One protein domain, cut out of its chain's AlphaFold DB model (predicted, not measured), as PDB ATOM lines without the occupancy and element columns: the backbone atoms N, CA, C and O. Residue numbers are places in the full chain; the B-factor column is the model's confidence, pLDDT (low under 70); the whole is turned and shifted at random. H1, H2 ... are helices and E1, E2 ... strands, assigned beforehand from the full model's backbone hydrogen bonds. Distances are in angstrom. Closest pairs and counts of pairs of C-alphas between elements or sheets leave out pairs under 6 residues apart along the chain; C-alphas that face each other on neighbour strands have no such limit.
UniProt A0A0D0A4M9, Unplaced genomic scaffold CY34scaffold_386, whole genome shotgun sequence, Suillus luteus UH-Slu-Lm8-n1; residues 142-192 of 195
ATOM      1  N   TYR A 142     236.792 182.180 171.968       82.75
ATOM      2  CA  TYR A 142     236.806 181.798 173.378       82.75
ATOM      3  C   TYR A 142     236.115 180.448 173.635       82.75
ATOM      4  O   TYR A 142     236.680 179.578 174.298       82.75
ATOM      5  N   ALA A 143     234.901 180.262 173.107       84.94
ATOM      6  CA  ALA A 143     234.141 179.031 173.287       84.94
ATOM      7  C   ALA A 143     234.794 177.842 172.570       84.94
ATOM      8  O   ALA A 143     234.884 176.767 173.158       84.94
ATOM      9  N   VAL A 144     235.292 178.040 171.343       87.12
ATOM     10  CA  VAL A 144     236.013 177.001 170.583       87.12
ATOM     11  C   VAL A 144     237.247 176.531 171.351       87.12
ATOM     12  O   VAL A 144     237.415 175.337 171.570       87.12
ATOM     13  N   HIS A 145     238.061 177.456 171.854       83.38
ATOM     14  CA  HIS A 145     239.294 177.108 172.561       83.38
ATOM     15  C   HIS A 145     239.056 176.372 173.881       83.38
ATOM     16  O   HIS A 145     239.781 175.439 174.231       83.38
ATOM     17  N   LYS A 146     238.022 176.775 174.631       87.06
ATOM     18  CA  LYS A 146     237.593 176.054 175.836       87.06
ATOM     19  C   LYS A 146     237.203 174.617 175.501       87.06
ATOM     20  O   LYS A 146     237.637 173.704 176.198       87.06
ATOM     21  N   LEU A 147     236.451 174.418 174.417       89.62
ATOM     22  CA  LEU A 147     236.080 173.084 173.947       89.62
ATOM     23  C   LEU A 147     237.304 172.254 173.539       89.62
ATOM     24  O   LEU A 147     237.388 171.097 173.942       89.62
ATOM     25  N   ASP A 148     238.274 172.840 172.832       88.88
ATOM     26  CA  ASP A 148     239.508 172.145 172.427       88.88
ATOM     27  C   ASP A 148     240.352 171.700 173.633       88.88
ATOM     28  O   ASP A 148     240.955 170.626 173.621       88.88
ATOM     29  N   LYS A 149     240.352 172.487 174.717       87.38
ATOM     30  CA  LYS A 149     241.002 172.132 175.993       87.38
ATOM     31  C   LYS A 149     240.181 171.175 176.864       87.38
ATOM     32  O   LYS A 149     240.658 170.758 177.919       87.38
ATOM     33  N   GLY A 150     238.955 170.839 176.458       89.19
ATOM     34  CA  GLY A 150     238.013 170.067 177.272       89.19
ATOM     35  C   GLY A 150     237.537 170.813 178.524       89.19
ATOM     36  O   GLY A 150     237.087 170.190 179.487       89.19
ATOM     37  N   GLU A 151     237.656 172.140 178.540       89.88
ATOM     38  CA  GLU A 151     237.205 172.994 179.633       89.88
ATOM     39  C   GLU A 151     235.710 173.317 179.491       89.88
ATOM     40  O   GLU A 151     235.163 173.428 178.393       89.88
ATOM     41  N   TYR A 152     235.034 173.507 180.625       91.06
ATOM     42  CA  TYR A 152     233.625 173.890 180.632       91.06
ATOM     43  C   TYR A 152     233.413 175.260 179.967       91.06
ATOM     44  O   TYR A 152     234.088 176.240 180.296       91.06
ATOM     45  N   VAL A 153     232.426 175.328 179.072       89.00
ATOM     46  CA  VAL A 153     231.927 176.562 178.463       89.00
ATOM     47  C   VAL A 153     230.414 176.643 178.642       89.00
ATOM     48  O   VAL A 153     229.682 175.690 178.375       89.00
ATOM     49  N   GLU A 154     229.936 177.792 179.111       89.56
ATOM     50  CA  GLU A 154     228.504 178.027 179.276       89.56
ATOM     51  C   GLU A 154     227.798 178.092 177.918       89.56
ATOM     52  O   GLU A 154     228.266 178.751 176.988       89.56
ATOM     53  N   LEU A 155     226.613 177.476 177.828       88.69
ATOM     54  CA  LEU A 155     225.819 177.455 176.594       88.69
ATOM     55  C   LEU A 155     225.401 178.867 176.136       88.69
ATOM     56  O   LEU A 155     225.143 179.094 174.956       88.69
ATOM     57  N   TRP A 156     225.389 179.837 177.057       87.62
ATOM     58  CA  TRP A 156     225.140 181.250 176.772       87.62
ATOM     59  C   TRP A 156     226.067 181.811 175.683       87.62
ATOM     60  O   TRP A 156     225.612 182.583 174.839       87.62
ATOM     61  N   TYR A 157     227.332 181.374 175.634       84.94
ATOM     62  CA  TYR A 157     228.317 181.826 174.639       84.94
ATOM     63  C   TYR A 157     228.009 181.389 173.197       84.94
ATOM     64  O   TYR A 157     228.670 181.848 172.269       84.94
ATOM     65  N   PHE A 158     226.990 180.548 172.994       85.06
ATOM     66  CA  PHE A 158     226.494 180.127 171.681       85.06
ATOM     67  C   PHE A 158     225.223 180.884 171.257       85.06
ATOM     68  O   PHE A 158     224.591 180.540 170.263       85.06
ATOM     69  N   THR A 159     224.816 181.906 172.009       85.81
ATOM     70  CA  THR A 159     223.718 182.810 171.637       85.81
ATOM     71  C   THR A 159     224.271 184.074 170.978       85.81
ATOM     72  O   THR A 159     225.404 184.454 171.254       85.81
ATOM     73  N   ASN A 160     223.478 184.778 170.159       82.75
ATOM     74  CA  ASN A 160     223.918 186.039 169.534       82.75
ATOM     75  C   ASN A 160     224.425 187.056 170.576       82.75
ATOM     76  O   ASN A 160     225.479 187.655 170.389       82.75
ATOM     77  N   SER A 161     223.726 187.182 171.710       82.94
ATOM     78  CA  SER A 161     224.131 188.058 172.815       82.94
ATOM     79  C   SER A 161     225.440 187.612 173.473       82.94
ATOM     80  O   SER A 161     226.288 188.445 173.783       82.94
ATOM     81  N   GLY A 162     225.632 186.304 173.665       83.62
ATOM     82  CA  GLY A 162     226.885 185.764 174.193       83.62
ATOM     83  C   GLY A 162     228.059 185.884 173.220       83.62
ATOM     84  O   GLY A 162     229.190 186.060 173.667       83.62
ATOM     85  N   LEU A 163     227.809 185.837 171.907       82.12
ATOM     86  CA  LEU A 163     228.829 186.071 170.881       82.12
ATOM     87  C   LEU A 163     229.310 187.522 170.885       82.12
ATOM     88  O   LEU A 163     230.512 187.754 170.795       82.12
ATOM     89  N   ASP A 164     228.400 188.485 171.022       79.75
ATOM     90  CA  ASP A 164     228.771 189.898 171.103       79.75
ATOM     91  C   ASP A 164     229.532 190.221 172.400       79.75
ATOM     92  O   ASP A 164     230.551 190.908 172.345       79.75
ATOM     93  N   ASP A 165     229.140 189.645 173.542       80.19
ATOM     94  CA  ASP A 165     229.904 189.775 174.796       80.19
ATOM     95  C   ASP A 165     231.292 189.111 174.699       80.19
ATOM     96  O   ASP A 165     232.299 189.638 175.174       80.19
ATOM     97  N   ALA A 166     231.387 187.965 174.021       77.00
ATOM     98  CA  ALA A 166     232.661 187.284 173.818       77.00
ATOM     99  C   ALA A 166     233.618 188.041 172.885       77.00
ATOM    100  O   ALA A 166     234.826 187.895 173.046       77.00
ATOM    101  N   LYS A 167     233.124 188.862 171.945       72.44
ATOM    102  CA  LYS A 167     233.985 189.742 171.126       72.44
ATOM    103  C   LYS A 167     234.696 190.795 171.974       72.44
ATOM    104  O   LYS A 167     235.824 191.160 171.664       72.44
ATOM    105  N   LEU A 168     234.039 191.280 173.031       66.62
ATOM    106  CA  LEU A 168     234.607 192.266 173.958       66.62
ATOM    107  C   LEU A 168     235.633 191.639 174.904       66.62
ATOM    108  O   LEU A 168     236.564 192.308 175.354       66.62
ATOM    109  N   LYS A 169     235.496 190.344 175.187       67.69
ATOM    110  CA  LYS A 169     236.503 189.572 175.914       67.69
ATOM    111  C   LYS A 169     237.619 189.204 174.944       67.69
ATOM    112  O   LYS A 169     237.640 188.104 174.398       67.69
ATOM    113  N   ALA A 170     238.558 190.131 174.755       58.59
ATOM    114  CA  ALA A 170     239.849 189.839 174.149       58.59
ATOM    115  C   ALA A 170     240.542 188.759 174.994       58.59
ATOM    116  O   ALA A 170     241.194 189.034 176.001       58.59
ATOM    117  N   TRP A 171     240.312 187.497 174.638       62.09
ATOM    118  CA  TRP A 171     241.000 186.384 175.257       62.09
ATOM    119  C   TRP A 171     242.398 186.346 174.654       62.09
ATOM    120  O   TRP A 171     242.597 185.928 173.516       62.09
ATOM    121  N   VAL A 172     243.349 186.870 175.413       61.66
ATOM    122  CA  VAL A 172     244.764 186.800 175.082       61.66
ATOM    123  C   VAL A 172     245.263 185.436 175.536       61.66
ATOM    124  O   VAL A 172     245.198 185.110 176.726       61.66
ATOM    125  N   ASP A 173     245.723 184.621 174.588       63.44
ATOM    126  CA  ASP A 173     246.386 183.372 174.937       63.44
ATOM    127  C   ASP A 173     247.600 183.685 175.816       63.44
ATOM    128  O   ASP A 173     248.391 184.577 175.509       63.44
ATOM    129  N   LYS A 174     247.755 182.954 176.920       65.69
ATOM    130  CA  LYS A 174     248.889 183.154 177.835       65.69
ATOM    131  C   LYS A 174     250.217 182.849 177.141       65.69
ATOM    132  O   LYS A 174     251.234 183.444 177.491       65.69
ATOM    133  N   ASP A 175     250.162 181.984 176.132       67.25
ATOM    134  CA  ASP A 175     251.299 181.601 175.303       67.25
ATOM    135  C   ASP A 175     251.390 182.425 174.002       67.25
ATOM    136  O   ASP A 175     252.350 182.268 173.246       67.25
ATOM    137  N   ALA A 176     250.437 183.330 173.728       73.19
ATOM    138  CA  ALA A 176     250.558 184.235 172.588       73.19
ATOM    139  C   ALA A 176     251.703 185.222 172.822       73.19
ATOM    140  O   ALA A 176     251.881 185.767 173.912       73.19
ATOM    141  N   MET A 177     252.458 185.477 171.760       83.62
ATOM    142  CA  MET A 177     253.533 186.461 171.725       83.62
ATOM    143  C   MET A 177     253.126 187.583 170.771       83.62
ATOM    144  O   MET A 177     252.657 187.322 169.664       83.62
ATOM    145  N   VAL A 178     253.313 188.829 171.190       83.94
ATOM    146  CA  VAL A 178     253.119 190.025 170.365       83.94
ATOM    147  C   VAL A 178     254.487 190.662 170.140       83.94
ATOM    148  O   VAL A 178     255.325 190.686 171.043       83.94
ATOM    149  N   MET A 179     254.742 191.156 168.926       88.62
ATOM    150  CA  MET A 179     255.934 191.967 168.677       88.62
ATOM    151  C   MET A 179     255.745 193.353 169.288       88.62
ATOM    152  O   MET A 179     254.856 194.095 168.875       88.62
ATOM    153  N   ALA A 180     256.602 193.705 170.241       84.75
ATOM    154  CA  ALA A 180     256.670 195.032 170.832       84.75
ATOM    155  C   ALA A 180     257.940 195.754 170.368       84.75
ATOM    156  O   ALA A 180     259.020 195.159 170.302       84.75
ATOM    157  N   THR A 181     257.810 197.047 170.068       85.75
ATOM    158  CA  THR A 181     258.946 197.919 169.749       85.75
ATOM    159  C   THR A 181     259.501 198.505 171.041       85.75
ATOM    160  O   THR A 181     258.806 199.224 171.760       85.75
ATOM    161  N   LEU A 182     260.753 198.184 171.355       83.75
ATOM    162  CA  LEU A 182     261.464 198.707 172.518       83.75
ATOM    163  C   LEU A 182     261.901 200.159 172.259       83.75
ATOM    164  O   LEU A 182     262.055 200.584 171.116       83.75
ATOM    165  N   ALA A 183     262.175 200.919 173.324       79.38
ATOM    166  CA  ALA A 183     262.575 202.331 173.238       79.38
ATOM    167  C   ALA A 183     263.847 202.591 172.394       79.38
ATOM    168  O   ALA A 183     264.103 203.729 172.012       79.38
ATOM    169  N   GLY A 184     264.633 201.548 172.100       80.00
ATOM    170  CA  GLY A 184     265.813 201.601 171.231       80.00
ATOM    171  C   GLY A 184     265.548 201.329 169.744       80.00
ATOM    172  O   GLY A 184     266.497 201.332 168.971       80.00
ATOM    173  N   GLY A 185     264.299 201.078 169.338       82.12
ATOM    174  CA  GLY A 185     263.937 200.733 167.955       82.12
ATOM    175  C   GLY A 185     264.009 199.237 167.625       82.12
ATOM    176  O   GLY A 185     263.516 198.831 166.575       82.12
ATOM    177  N   ASP A 186     264.551 198.414 168.525       82.06
ATOM    178  CA  ASP A 186     264.565 196.956 168.380       82.06
ATOM    179  C   ASP A 186     263.172 196.355 168.622       82.06
ATOM    180  O   ASP A 186     262.439 196.770 169.526       82.06
ATOM    181  N   THR A 187     262.816 195.340 167.833       89.06
ATOM    182  CA  THR A 187     261.578 194.572 168.006       89.06
ATOM    183  C   THR A 187     261.849 193.286 168.784       89.06
ATOM    184  O   THR A 187     262.777 192.535 168.482       89.06
ATOM    185  N   ALA A 188     261.029 193.014 169.799       88.12
ATOM    186  CA  ALA A 188     261.105 191.796 170.600       88.12
ATOM    187  C   ALA A 188     259.739 191.110 170.695       88.12
ATOM    188  O   ALA A 188     258.699 191.767 170.736       88.12
ATOM    189  N   TRP A 189     259.748 189.778 170.756       85.06
ATOM    190  CA  TRP A 189     258.558 188.985 171.058       85.06
ATOM    191  C   TRP A 189     258.324 188.993 172.565       85.06
ATOM    192  O   TRP A 189     259.134 188.461 173.326       85.06
ATOM    193  N   VAL A 190     257.231 189.614 172.993       85.31
ATOM    194  CA  VAL A 190     256.824 189.681 174.399       85.31
ATOM    195  C   VAL A 190     255.514 188.925 174.551       85.31
ATOM    196  O   VAL A 190     254.682 188.929 173.645       85.31
ATOM    197  N   SER A 191     255.321 188.257 175.689       80.38
ATOM    198  CA  SER A 191     254.044 187.604 175.974       80.38
ATOM    199  C   SER A 191     252.915 188.628 175.895       80.38
ATOM    200  O   SER A 191     252.941 189.664 176.562       80.38
ATOM    201  N   ALA A 192     251.901 188.302 175.101       75.38
ATOM    202  CA  ALA A 192     250.718 189.114 174.886       75.38
ATOM    203  C   ALA A 192     249.974 189.394 176.203       75.38
ATOM    204  O   ALA A 192     249.354 190.439 176.354       75.38
TER     205      ALA A 192
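AT A GLANCE: This is residues 142 to 192 of the 195 residues of an uncharacterized protein of Suillus luteus UH-Slu-Lm8-n1 (UniProt A0A0D0A4M9). The printed part is two small ends joined by a drawn-out link: at one end three short helices, H1, H2 and H3, set loosely in an open hook, and at the other a two-stranded hairpin of E1 and E2. Between them residues 169 to 176 form a stretch with no named element, and hairpin and helices lie at opposite ends of the longest axis. The printed part has 51 residues with three named helices and two named strands, in the order H1, H2, H3, E1, E2; the one sheet has the order E1 - E2 and is antiparallel, and the class is mixed, helices and strands. The whole is extended, with a radius of gyration of the C-alphas of 15.5 A, and the C-alphas span 47 by 23 by 9 A, a rod in outline.

IN THESE COORDINATES: H1 is residues 142 to 148, 10.1 A from first to last C-alpha, and begins at C-alpha 142 at (236.806, 181.798, 173.378). H2 is residues 155 to 158, 5.6 A long. H3, the longest helix, is residues 160 to 168, 13.1 A long, and ends at C-alpha 168 at (234.607, 192.266, 173.958). E1 is residues 177 to 181, 12.8 A long. E2 is residues 187 to 191, 13.0 A long, and ends at C-alpha 191 at (254.044, 187.604, 175.974).

HOW THE PARTS SIT: H1 and H2 are close but not clearly touching; their closest C-alphas, those of Ala 143 and Tyr 157, are 6.6 A apart. H1 and H3 are also close but not clearly touching, with the C-alphas of Tyr 142 and Ala 166 closest at 6.9 A, and their lines are about perpendicular at 84 degrees. H2 and H3 only just touch, with 3 pairs of C-alphas within 8 A, and they touch only at the corner by their link; the closest C-alphas, those of Trp 156 and Gly 162, are 5.5 A apart. In H1 every O i to N i+4 pair is within hydrogen-bond range, in H3 4 of 5 are, and H2 is too short for such a pair. E1 and E2 form a hairpin of antiparallel neighbour strands, with 142 degrees between their directions. N 178 and O 190, at 2.8 A, and N 188 and O 180, at 3.0 A, are within hydrogen-bond range. H1 and H2 are apart from both strands, and H3 is apart from E2.

THE WHOLE: The two C-alphas farthest apart, those of Leu 155 and Gly 184, are 47.0 A apart. The printed part has no cut. The links H2 to H3 and E1 to E2 are tight, the links H1 to H2 and H3 to E1 are short, and no link is long. The mean pLDDT of the printed part is 81.1, and residues 168 to 175, of which 168 belongs to H3, are under 70.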